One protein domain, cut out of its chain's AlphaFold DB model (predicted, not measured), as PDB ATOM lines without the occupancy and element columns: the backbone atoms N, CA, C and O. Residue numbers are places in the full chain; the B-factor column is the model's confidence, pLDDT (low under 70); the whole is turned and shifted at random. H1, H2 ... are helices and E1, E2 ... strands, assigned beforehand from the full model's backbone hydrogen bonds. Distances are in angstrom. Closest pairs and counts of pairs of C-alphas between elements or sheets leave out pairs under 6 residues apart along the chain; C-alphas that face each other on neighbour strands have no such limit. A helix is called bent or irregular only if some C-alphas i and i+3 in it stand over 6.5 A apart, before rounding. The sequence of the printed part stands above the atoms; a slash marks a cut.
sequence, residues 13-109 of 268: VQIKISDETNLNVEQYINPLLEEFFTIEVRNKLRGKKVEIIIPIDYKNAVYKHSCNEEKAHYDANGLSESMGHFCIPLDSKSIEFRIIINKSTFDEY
ATOM      1  N   VAL A  13     168.889 145.005 128.654       86.19
ATOM      2  CA  VAL A  13     167.559 144.719 128.070       86.19
ATOM      3  C   VAL A  13     166.793 143.770 128.984       86.19
ATOM      4  O   VAL A  13     167.329 142.740 129.386       86.19
ATOM      5  N   GLN A  14     165.542 144.096 129.313       91.31
ATOM      6  CA  GLN A  14     164.678 143.196 130.084       91.31
ATOM      7  C   GLN A  14     163.899 142.299 129.127       91.31
ATOM      8  O   GLN A  14     163.145 142.806 128.301       91.31
ATOM      9  N   ILE A  15     164.049 140.981 129.249       93.56
ATOM     10  CA  ILE A  15     163.297 140.020 128.437       93.56
ATOM     11  C   ILE A  15     162.328 139.261 129.339       93.56
ATOM     12  O   ILE A  15     162.716 138.771 130.399       93.56
ATOM     13  N   LYS A  16     161.068 139.171 128.915       95.06
ATOM     14  CA  LYS A  16     160.021 138.393 129.578       95.06
ATOM     15  C   LYS A  16     159.441 137.392 128.586       95.06
ATOM     16  O   LYS A  16     159.050 137.781 127.493       95.06
ATOM     17  N   ILE A  17     159.350 136.126 128.983       96.06
ATOM     18  CA  ILE A  17     158.646 135.088 128.227       96.06
ATOM     19  C   ILE A  17     157.352 134.771 128.979       96.06
ATOM     20  O   ILE A  17     157.377 134.480 130.175       96.06
ATOM     21  N   SER A  18     156.224 134.866 128.284       95.06
ATOM     22  CA  SER A  18     154.887 134.575 128.796       95.06
ATOM     23  C   SER A  18     154.329 133.372 128.030       95.06
ATOM     24  O   SER A  18     153.793 133.533 126.937       95.06
ATOM     25  N   ASP A  19     154.483 132.172 128.590       93.88
ATOM     26  CA  ASP A  19     153.913 130.934 128.043       93.88
ATOM     27  C   ASP A  19     152.543 130.670 128.677       93.88
ATOM     28  O   ASP A  19     152.448 130.362 129.867       93.88
ATOM     29  N   GLU A  20     151.472 130.828 127.900       94.25
ATOM     30  CA  GLU A  20     150.120 130.442 128.325       94.25
ATOM     31  C   GLU A  20     149.824 128.972 127.997       94.25
ATOM     32  O   GLU A  20     148.755 128.454 128.324       94.25
ATOM     33  N   THR A  21     150.766 128.285 127.352       86.00
ATOM     34  CA  THR A  21     150.666 126.881 126.975       86.00
ATOM     35  C   THR A  21     151.362 125.981 128.007       86.00
ATOM     36  O   THR A  21     151.910 126.434 129.008       86.00
ATOM     37  N   ASN A  22     151.328 124.667 127.771       85.12
ATOM     38  CA  ASN A  22     152.078 123.678 128.555       85.12
ATOM     39  C   ASN A  22     153.304 123.145 127.784       85.12
ATOM     40  O   ASN A  22     153.745 122.027 128.042       85.12
ATOM     41  N   LEU A  23     153.825 123.900 126.810       86.00
ATOM     42  CA  LEU A  23     154.880 123.438 125.895       86.00
ATOM     43  C   LEU A  23     156.302 123.606 126.446       86.00
ATOM     44  O   LEU A  23     157.254 123.145 125.816       86.00
ATOM     45  N   ASN A  24     156.465 124.233 127.618       88.38
ATOM     46  CA  ASN A  24     157.776 124.542 128.196       88.38
ATOM     47  C   ASN A  24     158.647 125.335 127.204       88.38
ATOM     48  O   ASN A  24     159.808 125.000 126.962       88.38
ATOM     49  N   VAL A  25     158.073 126.380 126.593       92.31
ATOM     50  CA  VAL A  25     158.688 127.078 125.446       92.31
ATOM     51  C   VAL A  25     160.038 127.725 125.762       92.31
ATOM     52  O   VAL A  25     160.864 127.921 124.872       92.31
ATOM     53  N   GLU A  26     160.309 128.003 127.039       91.06
ATOM     54  CA  GLU A  26     161.580 128.557 127.514       91.06
ATOM     55  C   GLU A  26     162.798 127.735 127.069       91.06
ATOM     56  O   GLU A  26     163.848 128.314 126.792       91.06
ATOM     57  N   GLN A  27     162.677 126.404 126.970       91.44
ATOM     58  CA  GLN A  27     163.790 125.549 126.537       91.44
ATOM     59  C   GLN A  27     164.184 125.786 125.072       91.44
ATOM     60  O   GLN A  27     165.342 125.593 124.715       91.44
ATOM     61  N   TYR A  28     163.235 126.229 124.242       91.50
ATOM     62  CA  TYR A  28     163.460 126.550 122.833       91.50
ATOM     63  C   TYR A  28     163.896 128.005 122.654       91.50
ATOM     64  O   TYR A  28     164.756 128.297 121.832       91.50
ATOM     65  N   ILE A  29     163.315 128.925 123.430       94.44
ATOM     66  CA  ILE A  29     163.523 130.366 123.249       94.44
ATOM     67  C   ILE A  29     164.845 130.831 123.866       94.44
ATOM     68  O   ILE A  29     165.562 131.604 123.237       94.44
ATOM     69  N   ASN A  30     165.204 130.373 125.073       93.75
ATOM     70  CA  ASN A  30     166.380 130.895 125.783       93.75
ATOM     71  C   ASN A  30     167.695 130.778 124.987       93.75
ATOM     72  O   ASN A  30     168.395 131.788 124.899       93.75
ATOM     73  N   PRO A  31     168.018 129.636 124.341       92.88
ATOM     74  CA  PRO A  31     169.228 129.539 123.521       92.88
ATOM     75  C   PRO A  31     169.245 130.545 122.360       92.88
ATOM     76  O   PRO A  31     170.287 131.110 122.036       92.88
ATOM     77  N   LEU A  32     168.081 130.818 121.763       94.75
ATOM     78  CA  LEU A  32     167.946 131.781 120.668       94.75
ATOM     79  C   LEU A  32     168.127 133.219 121.137       94.75
ATOM     80  O   LEU A  32     168.713 134.024 120.420       94.75
ATOM     81  N   LEU A  33     167.664 133.545 122.344       94.56
ATOM     82  CA  LEU A  33     167.891 134.861 122.936       94.56
ATOM     83  C   LEU A  33     169.370 135.094 123.242       94.56
ATOM     84  O   LEU A  33     169.876 136.190 123.011       94.56
ATOM     85  N   GLU A  34     170.073 134.082 123.753       91.12
ATOM     86  CA  GLU A  34     171.510 134.182 124.024       91.12
ATOM     87  C   GLU A  34     172.315 134.456 122.750       91.12
ATOM     88  O   GLU A  34     173.224 135.289 122.772       91.12
ATOM     89  N   GLU A  35     171.938 133.807 121.649       92.81
ATOM     90  CA  GLU A  35     172.548 133.979 120.331       92.81
ATOM     91  C   GLU A  35     172.192 135.328 119.687       92.81
ATOM     92  O   GLU A  35     173.076 136.039 119.212       92.81
ATOM     93  N   PHE A  36     170.909 135.705 119.690       94.44
ATOM     94  CA  PHE A  36     170.427 136.922 119.035       94.44
ATOM     95  C   PHE A  36     170.943 138.194 119.718       94.44
ATOM     96  O   PHE A  36     171.379 139.140 119.059       94.44
ATOM     97  N   PHE A  37     170.899 138.245 121.053       92.38
ATOM     98  CA  PHE A  37     171.285 139.435 121.808       92.38
ATOM     99  C   PHE A  37     172.807 139.537 121.947       92.38
ATOM    100  O   PHE A  37     173.356 139.395 123.038       92.38
ATOM    101  N   THR A  38     173.503 139.840 120.856       91.75
ATOM    102  CA  THR A  38     174.929 140.194 120.878       91.75
ATOM    103  C   THR A  38     175.178 141.477 121.688       91.75
ATOM    104  O   THR A  38     174.248 142.186 122.083       91.75
ATOM    105  N   ILE A  39     176.448 141.815 121.949       89.69
ATOM    106  CA  ILE A  39     176.809 143.076 122.630       89.69
ATOM    107  C   ILE A  39     176.230 144.290 121.887       89.69
ATOM    108  O   ILE A  39     175.718 145.210 122.521       89.69
ATOM    109  N   GLU A  40     176.269 144.276 120.556       90.19
ATOM    110  CA  GLU A  40     175.745 145.357 119.724       90.19
ATOM    111  C   GLU A  40     174.228 145.514 119.888       90.19
ATOM    112  O   GLU A  40     173.753 146.596 120.238       90.19
ATOM    113  N   VAL A  41     173.471 144.421 119.745       92.31
ATOM    114  CA  VAL A  41     172.006 144.422 119.910       92.31
ATOM    115  C   VAL A  41     171.614 144.872 121.320       92.31
ATOM    116  O   VAL A  41     170.712 145.693 121.500       92.31
ATOM    117  N   ARG A  42     172.334 144.395 122.341       91.44
ATOM    118  CA  ARG A  42     172.138 144.796 123.742       91.44
ATOM    119  C   ARG A  42     172.374 146.285 123.978       91.44
ATOM    120  O   ARG A  42     171.730 146.847 124.866       91.44
ATOM    121  N   ASN A  43     173.289 146.907 123.236       89.81
ATOM    122  CA  ASN A  43     173.540 148.343 123.315       89.81
ATOM    123  C   ASN A  43     172.428 149.138 122.623       89.81
ATOM    124  O   ASN A  43     171.945 150.109 123.206       89.81
ATOM    125  N   LYS A  44     171.976 148.694 121.440       90.62
ATOM    126  CA  LYS A  44     170.855 149.315 120.713       90.62
ATOM    127  C   LYS A  44     169.565 149.326 121.533       90.62
ATOM    128  O   LYS A  44     168.867 150.333 121.593       90.62
ATOM    129  N   LEU A  45     169.279 148.226 122.227       93.00
ATOM    130  CA  LEU A  45     168.059 148.047 123.019       93.00
ATOM    131  C   LEU A  45     168.222 148.431 124.500       93.00
ATOM    132  O   LEU A  45     167.423 148.027 125.347       93.00
ATOM    133  N   ARG A  46     169.247 149.217 124.852       90.94
ATOM    134  CA  ARG A  46     169.513 149.569 126.251       90.94
ATOM    135  C   ARG A  46     168.331 150.306 126.896       90.94
ATOM    136  O   ARG A  46     167.864 151.330 126.407       90.94
ATOM    137  N   GLY A  47     167.889 149.810 128.049       90.44
ATOM    138  CA  GLY A  47     166.757 150.335 128.812       90.44
ATOM    139  C   GLY A  47     165.387 149.891 128.290       90.44
ATOM    140  O   GLY A  47     164.372 150.335 128.827       90.44
ATOM    141  N   LYS A  48     165.345 149.032 127.267       93.25
ATOM    142  CA  LYS A  48     164.109 148.526 126.670       93.25
ATOM    143  C   LYS A  48     163.665 147.213 127.305       93.25
ATOM    144  O   LYS A  48     164.449 146.503 127.944       93.25
ATOM    145  N   LYS A  49     162.386 146.902 127.112       94.81
ATOM    146  CA  LYS A  49     161.764 145.639 127.501       94.81
ATOM    147  C   LYS A  49     161.239 144.921 126.267       94.81
ATOM    148  O   LYS A  49     160.620 145.558 125.421       94.81
ATOM    149  N   VAL A  50     161.461 143.617 126.186       96.00
ATOM    150  CA  VAL A  50     160.918 142.749 125.138       96.00
ATOM    151  C   VAL A  50     160.107 141.650 125.810       96.00
ATOM    152  O   VAL A  50     160.643 140.869 126.596       96.00
ATOM    153  N   GLU A  51     158.811 141.602 125.526       96.81
ATOM    154  CA  GLU A  51     157.926 140.528 125.969       96.81
ATOM    155  C   GLU A  51     157.620 139.593 124.794       96.81
ATOM    156  O   GLU A  51     157.128 140.032 123.757       96.81
ATOM    157  N   ILE A  52     157.904 138.303 124.962       97.62
ATOM    158  CA  ILE A  52     157.555 137.245 124.013       97.62
ATOM    159  C   ILE A  52     156.381 136.471 124.604       97.62
ATOM    160  O   ILE A  52     156.500 135.890 125.682       97.62
ATOM    161  N   ILE A  53     155.246 136.482 123.913       97.62
ATOM    162  CA  ILE A  53     153.983 135.904 124.373       97.62
ATOM    163  C   ILE A  53     153.644 134.706 123.489       97.62
ATOM    164  O   ILE A  53     153.593 134.834 122.268       97.62
ATOM    165  N   ILE A  54     153.390 133.555 124.109       97.56
ATOM    166  CA  ILE A  54     152.917 132.340 123.447       97.56
ATOM    167  C   ILE A  54     151.511 132.069 123.990       97.56
ATOM    168  O   ILE A  54     151.365 131.406 125.023       97.56
ATOM    169  N   PRO A  55     150.472 132.656 123.373       96.75
ATOM    170  CA  PRO A  55     149.116 132.596 123.893       96.75
ATOM    171  C   PRO A  55     148.425 131.273 123.541       96.75
ATOM    172  O   PRO A  55     148.767 130.605 122.562       96.75
ATOM    173  N   ILE A  56     147.375 130.927 124.293       95.56
ATOM    174  CA  ILE A  56     146.437 129.869 123.869       95.56
ATOM    175  C   ILE A  56     145.604 130.345 122.670       95.56
ATOM    176  O   ILE A  56     145.361 129.565 121.747       95.56
ATOM    177  N   ASP A  57     145.177 131.611 122.700       95.88
ATOM    178  CA  ASP A  57     144.385 132.274 121.660       95.88
ATOM    179  C   ASP A  57     145.226 133.362 120.981       95.88
ATOM    180  O   ASP A  57     145.367 134.485 121.478       95.88
ATOM    181  N   TYR A  58     145.804 132.999 119.838       96.25
ATOM    182  CA  TYR A  58     146.693 133.860 119.067       96.25
ATOM    183  C   TYR A  58     146.008 135.146 118.602       96.25
ATOM    184  O   TYR A  58     146.530 136.242 118.809       96.25
ATOM    185  N   LYS A  59     144.812 135.026 118.015       96.06
ATOM    186  CA  LYS A  59     144.097 136.170 117.441       96.06
ATOM    187  C   LYS A  59     143.702 137.174 118.510       96.06
ATOM    188  O   LYS A  59     143.878 138.373 118.315       96.06
ATOM    189  N   ASN A  60     143.207 136.693 119.649       96.06
ATOM    190  CA  ASN A  60     142.840 137.570 120.751       96.06
ATOM    191  C   ASN A  60     144.064 138.264 121.363       96.06
ATOM    192  O   ASN A  60     143.995 139.447 121.691       96.06
ATOM    193  N   ALA A  61     145.200 137.569 121.486       96.69
ATOM    194  CA  ALA A  61     146.433 138.190 121.959       96.69
ATOM    195  C   ALA A  61     146.900 139.309 121.015       96.69
ATOM    196  O   ALA A  61     147.176 140.412 121.491       96.69
ATOM    197  N   VAL A  62     146.927 139.059 119.698       96.38
ATOM    198  CA  VAL A  62     147.259 140.083 118.692       96.38
ATOM    199  C   VAL A  62     146.301 141.259 118.822       96.38
ATOM    200  O   VAL A  62     146.732 142.366 119.138       96.38
ATOM    201  N   TYR A  63     144.994 141.003 118.741       95.75
ATOM    202  CA  TYR A  63     143.976 142.044 118.852       95.75
ATOM    203  C   TYR A  63     144.130 142.876 120.130       95.75
ATOM    204  O   TYR A  63     144.080 144.100 120.085       95.75
ATOM    205  N   LYS A  64     144.365 142.245 121.285       95.62
ATOM    206  CA  LYS A  64     144.541 142.928 122.575       95.62
ATOM    207  C   LYS A  64     145.708 143.919 122.560       95.62
ATOM    208  O   LYS A  64     145.577 144.998 123.146       95.62
ATOM    209  N   HIS A  65     146.819 143.556 121.926       93.62
ATOM    210  CA  HIS A  65     148.066 144.322 121.946       93.62
ATOM    211  C   HIS A  65     148.228 145.299 120.774       93.62
ATOM    212  O   HIS A  65     149.098 146.167 120.844       93.62
ATOM    213  N   SER A  66     147.362 145.224 119.766       91.81
ATOM    214  CA  SER A  66     147.338 146.138 118.625       91.81
ATOM    215  C   SER A  66     146.769 147.527 118.938       91.81
ATOM    216  O   SER A  66     145.957 147.730 119.858       91.81
ATOM    217  N   CYS A  67     147.170 148.505 118.125       88.75
ATOM    218  CA  CYS A  67     146.637 149.865 118.172       88.75
ATOM    219  C   CYS A  67     145.197 149.934 117.624       88.75
ATOM    220  O   CYS A  67     144.689 148.994 117.013       88.75
ATOM    221  N   ASN A  68     144.510 151.063 117.835       89.94
ATOM    222  CA  ASN A  68     143.114 151.222 117.396       89.94
ATOM    223  C   ASN A  68     142.943 151.112 115.872       89.94
ATOM    224  O   ASN A  68     141.907 150.643 115.411       89.94
ATOM    225  N   GLU A  69     143.940 151.539 115.097       86.44
ATOM    226  CA  GLU A  69     143.896 151.460 113.631       86.44
ATOM    227  C   GLU A  69     143.991 150.008 113.142       86.44
ATOM    228  O   GLU A  69     143.203 149.597 112.293       86.44
ATOM    229  N   GLU A  70     144.895 149.212 113.716       88.75
ATOM    230  CA  GLU A  70     145.015 147.775 113.436       88.75
ATOM    231  C   GLU A  70     143.748 147.018 113.841       88.75
ATOM    232  O   GLU A  70     143.224 146.237 113.053       88.75
ATOM    233  N   LYS A  71     143.195 147.311 115.026       93.62
ATOM    234  CA  LYS A  71     141.917 146.733 115.477       93.62
ATOM    235  C   LYS A  71     140.796 147.001 114.481       93.62
ATOM    236  O   LYS A  71     140.130 146.063 114.060       93.62
ATOM    237  N   ALA A  72     140.648 148.250 114.039       91.75
ATOM    238  CA  ALA A  72     139.651 148.608 113.034       91.75
ATOM    239  C   ALA A  72     139.876 147.874 111.701       91.75
ATOM    240  O   ALA A  72     138.914 147.480 111.041       91.75
ATOM    241  N   HIS A  73     141.134 147.659 111.304       88.44
ATOM    242  CA  HIS A  73     141.460 146.865 110.121       88.44
ATOM    243  C   HIS A  73     141.059 145.392 110.287       88.44
ATOM    244  O   HIS A  73     140.461 144.826 109.368       88.44
ATOM    245  N   TYR A  74     141.334 144.786 111.444       93.44
ATOM    246  CA  TYR A  74     140.951 143.404 111.747       93.44
ATOM    247  C   TYR A  74     139.439 143.227 111.847       93.44
ATOM    248  O   TYR A  74     138.918 142.228 111.362       93.44
ATOM    249  N   ASP A  75     138.726 144.198 112.415       94.56
ATOM    250  CA  ASP A  75     137.264 144.175 112.491       94.56
ATOM    251  C   ASP A  75     136.634 144.229 111.087       94.56
ATOM    252  O   ASP A  75     135.609 143.596 110.838       94.56
ATOM    253  N   ALA A  76     137.262 144.950 110.151       92.31
ATOM    254  CA  ALA A  76     136.777 145.085 108.779       92.31
ATOM    255  C   ALA A  76     137.143 143.902 107.864       92.31
ATOM    256  O   ALA A  76     136.342 143.531 107.007       92.31
ATOM    257  N   ASN A  77     138.342 143.328 108.012       89.25
ATOM    258  CA  ASN A  77     138.898 142.356 107.057       89.25
ATOM    259  C   ASN A  77     139.113 140.954 107.649       89.25
ATOM    260  O   ASN A  77     139.423 140.013 106.922       89.25
ATOM    261  N   GLY A  78     138.932 140.804 108.961       90.38
ATOM    262  CA  GLY A  78     139.317 139.618 109.711       90.38
ATOM    263  C   GLY A  78     140.814 139.585 110.028       90.38
ATOM    264  O   GLY A  78     141.653 140.077 109.275       90.38
ATOM    265  N   LEU A  79     141.159 138.967 111.159       89.50
ATOM    266  CA  LEU A  79     142.544 138.666 111.520       89.50
ATOM    267  C   LEU A  79     142.905 137.239 111.083       89.50
ATOM    268  O   LEU A  79     142.309 136.260 111.556       89.50
ATOM    269  N   SER A  80     143.884 137.116 110.187       87.56
ATOM    270  CA  SER A  80     144.520 135.845 109.824       87.56
ATOM    271  C   SER A  80     145.547 135.427 110.875       87.56
ATOM    272  O   SER A  80     146.206 136.276 111.470       87.56
ATOM    273  N   GLU A  81     145.712 134.121 111.091       88.50
ATOM    274  CA  GLU A  81     146.814 133.636 111.929       88.50
ATOM    275  C   GLU A  81     148.120 133.624 111.138       88.50
ATOM    276  O   GLU A  81     148.159 133.158 109.999       88.50
ATOM    277  N   SER A  82     149.188 134.105 111.767       90.56
ATOM    278  CA  SER A  82     150.570 133.931 111.326       90.56
ATOM    279  C   SER A  82     151.360 133.172 112.394       90.56
ATOM    280  O   SER A  82     150.847 132.863 113.471       90.56
ATOM    281  N   MET A  83     152.609 132.818 112.082       93.69
ATOM    282  CA  MET A  83     153.504 132.134 113.025       93.69
ATOM    283  C   MET A  83     154.046 133.089 114.097       93.69
ATOM    284  O   MET A  83     154.206 132.716 115.255       93.69
ATOM    285  N   GLY A  84     154.291 134.342 113.723       94.94
ATOM    286  CA  GLY A  84     154.756 135.406 114.603       94.94
ATOM    287  C   GLY A  84     154.048 136.717 114.281       94.94
ATOM    288  O   GLY A  84     153.439 136.853 113.214       94.94
ATOM    289  N   HIS A  85     154.040 137.629 115.249       95.12
ATOM    290  CA  HIS A  85     153.559 138.992 115.080       95.12
ATOM    291  C   HIS A  85     154.269 139.949 116.033       95.12
ATOM    292  O   HIS A  85     154.098 139.884 117.258       95.12
ATOM    293  N   PHE A  86     155.031 140.873 115.466       93.88
ATOM    294  CA  PHE A  86     155.549 142.039 116.155       93.88
ATOM    295  C   PHE A  86     154.430 143.066 116.382       93.88
ATOM    296  O   PHE A  86     153.857 143.603 115.439       93.88
ATOM    297  N   CYS A  87     154.127 143.364 117.646       91.44
ATOM    298  CA  CYS A  87     153.153 144.393 117.997       91.44
ATOM    299  C   CYS A  87     153.847 145.747 118.086       91.44
ATOM    300  O   CYS A  87     154.764 145.916 118.898       91.44
ATOM    301  N   ILE A  88     153.354 146.731 117.335       88.12
ATOM    302  CA  ILE A  88     153.889 148.089 117.380       88.12
ATOM    303  C   ILE A  88     153.684 148.688 118.792       88.12
ATOM    304  O   ILE A  88     152.548 148.785 119.261       88.12
ATOM    305  N   PRO A  89     154.756 149.123 119.491       89.56
ATOM    306  CA  PRO A  89     154.653 149.848 120.752       89.56
ATOM    307  C   PRO A  89     153.679 151.028 120.689       89.56
ATOM    308  O   PRO A  89     153.720 151.842 119.768       89.56
ATOM    309  N   LEU A  90     152.838 151.165 121.714       87.81
ATOM    310  CA  LEU A  90     151.828 152.228 121.787       87.81
ATOM    311  C   LEU A  90     152.329 153.492 122.507       87.81
ATOM    312  O   LEU A  90     151.636 154.509 122.521       87.81
ATOM    313  N   ASP A  91     153.508 153.437 123.133       85.31
ATOM    314  CA  ASP A  91     154.082 154.553 123.883       85.31
ATOM    315  C   ASP A  91     155.088 155.360 123.048       85.31
ATOM    316  O   ASP A  91     155.808 154.823 122.211       85.31
ATOM    317  N   SER A  92     155.183 156.670 123.292       80.38
ATOM    318  CA  SER A  92     156.033 157.572 122.496       80.38
ATOM    319  C   SER A  92     157.528 157.273 122.568       80.38
ATOM    320  O   SER A  92     158.278 157.708 121.698       80.38
ATOM    321  N   LYS A  93     157.970 156.558 123.607       78.88
ATOM    322  CA  LYS A  93     159.376 156.224 123.845       78.88
ATOM    323  C   LYS A  93     159.702 154.781 123.476       78.88
ATOM    324  O   LYS A  93     160.866 154.393 123.608       78.88
ATOM    325  N   SER A  94     158.702 154.008 123.053       84.25
ATOM    326  CA  SER A  94     158.765 152.577 122.765       84.25
ATOM    327  C   SER A  94     159.622 151.843 123.782       84.25
ATOM    328  O   SER A  94     160.692 151.322 123.462       84.25
ATOM    329  N   ILE A  95     159.225 151.939 125.050       88.94
ATOM    330  CA  ILE A  95     159.959 151.328 126.164       88.94
ATOM    331  C   ILE A  95     159.766 149.812 126.149       88.94
ATOM    332  O   ILE A  95     160.670 149.074 126.542       88.94
ATOM    333  N   GLU A  96     158.601 149.357 125.698       93.38
ATOM    334  CA  GLU A  96     158.211 147.956 125.717       93.38
ATOM    335  C   GLU A  96     157.770 147.488 124.332       93.38
ATOM    336  O   GLU A  96     156.822 148.012 123.748       93.38
ATOM    337  N   PHE A  97     158.457 146.466 123.837       95.12
ATOM    338  CA  PHE A  97     158.145 145.758 122.607       95.12
ATOM    339  C   PHE A  97     157.475 144.433 122.945       95.12
ATOM    340  O   PHE A  97     157.840 143.784 123.929       95.12
ATOM    341  N   ARG A  98     156.511 144.021 122.121       96.50
ATOM    342  CA  ARG A  98     155.823 142.739 122.284       96.50
ATOM    343  C   ARG A  98     155.884 141.943 120.997       96.50
ATOM    344  O   ARG A  98     155.635 142.481 119.923       96.50
ATOM    345  N   ILE A  99     156.185 140.663 121.136       97.50
ATOM    346  CA  ILE A  99     156.143 139.679 120.064       97.50
ATOM    347  C   ILE A  99     155.150 138.604 120.483       97.50
ATOM    348  O   ILE A  99     155.215 138.104 121.608       97.50
ATOM    349  N   ILE A 100     154.252 138.231 119.581       97.88
ATOM    350  CA  ILE A 100     153.289 137.156 119.791       97.88
ATOM    351  C   ILE A 100     153.650 136.012 118.856       97.88
ATOM    352  O   ILE A 100     153.684 136.192 117.643       97.88
ATOM    353  N   ILE A 101     153.919 134.837 119.416       97.38
ATOM    354  CA  ILE A 101     154.297 133.638 118.665       97.38
ATOM    355  C   ILE A 101     153.159 132.630 118.751       97.38
ATOM    356  O   ILE A 101     152.701 132.288 119.842       97.38
ATOM    357  N   ASN A 102     152.698 132.141 117.605       96.12
ATOM    358  CA  ASN A 102     151.693 131.091 117.558       96.12
ATOM    359  C   ASN A 102     152.296 129.785 118.086       96.12
ATOM    360  O   ASN A 102     153.411 129.409 117.731       96.12
ATOM    361  N   LYS A 103     151.560 129.059 118.930       94.19
ATOM    362  CA  LYS A 103     152.042 127.797 119.508       94.19
ATOM    363  C   LYS A 103     152.433 126.764 118.440       94.19
ATOM    364  O   LYS A 103     153.359 125.996 118.670       94.19
ATOM    365  N   SER A 104     151.778 126.779 117.272       93.31
ATOM    366  CA  SER A 104     152.081 125.867 116.156       93.31
ATOM    367  C   SER A 104     153.488 126.062 115.587       93.31
ATOM    368  O   SER A 104     154.034 125.179 114.937       93.31
ATOM    369  N   THR A 105     154.123 127.207 115.850       93.75
ATOM    370  CA  THR A 105     155.513 127.473 115.459       93.75
ATOM    371  C   THR A 105     156.512 126.515 116.123       93.75
ATOM    372  O   THR A 105     157.611 126.316 115.600       93.75
ATOM    373  N   PHE A 106     156.142 125.906 117.254       92.25
ATOM    374  CA  PHE A 106     156.989 124.975 118.005       92.25
ATOM    375  C   PHE A 106     156.829 123.506 117.585       92.25
ATOM    376  O   PHE A 106     157.524 122.655 118.136       92.25
ATOM    377  N   ASP A 107     155.968 123.197 116.609       82.38
ATOM    378  CA  ASP A 107     155.749 121.813 116.170       82.38
ATOM    379  C   ASP A 107     156.969 121.236 115.409       82.38
ATOM    380  O   ASP A 107     157.127 120.019 115.334       82.38
ATOM    381  N   GLU A 108     157.878 122.087 114.902       81.44
ATOM    382  CA  GLU A 108     159.108 121.691 114.191       81.44
ATOM    383  C   GLU A 108     160.236 122.746 114.330       81.44
ATOM    384  O   GLU A 108     160.356 123.413 115.347       81.44
ATOM    385  N   TYR A 109     161.080 122.934 113.306       88.44
ATOM    386  CA  TYR A 109     162.200 123.892 113.272       88.44
ATOM    387  C   TYR A 109     161.766 125.345 112.988       88.44
ATOM    388  O   TYR A 109     162.607 126.238 112.884       88.44
TER     389      TYR A 109
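AT A GLANCE: This is residues 13 to 109 of the 268 residues of an uncharacterized protein of Flavobacterium sp. LLJ-11 (UniProt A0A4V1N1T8). A four-stranded sheet stands between two pairs of helices: H3 packs on it over E4, with H4 folded back beside H3 and off the sheet, while on the sheet's other side H1 and H2 only graze it. The short H5 sits past the end of E4, and the whole is flat, spanning 42 by 36 by 18 A. The printed part has 97 residues, with five named helices and four named strands in the order E1, H1, H2, E2, H3, H4, E3, E4, H5. The sheet is mixed, ordered E1, E2, E4, E3, and the class is mixed, helices and strands. It is compact, with a radius of gyration of the C-alphas of 14.3 A.

IN THESE COORDINATES: E1, residues 13 to 19, begins with C-alpha 13 at (167.559, 144.719, 128.070) and is 19.4 A long. H1, residues 26 to 36, measures 14.8 A; it is irregular, but only just, with C-alphas 28 and 31 6.53 A apart. H2 has residues 39 to 44. E2, residues 48 to 54, is 19.9 A long. H3, residues 58 to 65, measures 10.9 A, and H4, residues 68 to 77, 14.3 A; C-alpha 77 is at (138.898, 142.356, 107.057). E3 has residues 84 to 87, and E4, residues 96 to 101, is 16.4 A long. H5, residues 103 to 106, ends with C-alpha 106 at (156.989, 124.975, 118.005).

HOW THE PARTS SIT: E1, an edge strand, is parallel to E2 at 13 degrees, with N 16 and O 50 2.9 A apart, within hydrogen-bond range. E1, H1, H2 and E2 form a strand-helix-strand unit, two parallel neighbour strands with helices between them, and its crossover is left-handed. H1 only grazes the sheet with residues 26 to 33; its closest C-alphas to E1 are those of Glu 26 and Ile 17, 7.2 A apart. H2 only grazes it with residues 41 to 44, and meets H1 only through their link. E2 is parallel to E4 at 21 degrees, with N 53 and O 99 2.8 A apart. E3, the other edge strand, forms a hairpin with E4, antiparallel at 157 degrees, with N 85 and O 100 2.8 A apart. H3 is on the sheet at a height of 8.9 A, over E4, and runs along the strands, at 5 degrees to E4 on the local plane; the closest C-alphas of H3 and E4 are those of Val 62 and Ile 100, 6.8 A. H3 and H4 form a helical hairpin and only just touch, with 3 pairs of C-alphas within 8 A, the closest being Tyr 63 and Lys 71 at 6.1 A. They run opposite ways at a shallow tilt of 33 degrees, only just short of steep. H4 is not on the sheet. H5 only grazes it with residues 103 to 105. Every O i to N i+4 pair is within hydrogen-bond range in H2, H3 and H4; in H1 5 of 7 are, and H5 is too short for such a pair.

THE WHOLE: The C-alphas farthest apart are those of Ile 39 and Ala 76, 42.4 A. The printed part has no cut and no long link; E3 to E4, with 8 residues between them, is a short link. The mean pLDDT of the printed part is 92.0, and no printed residue is under 70.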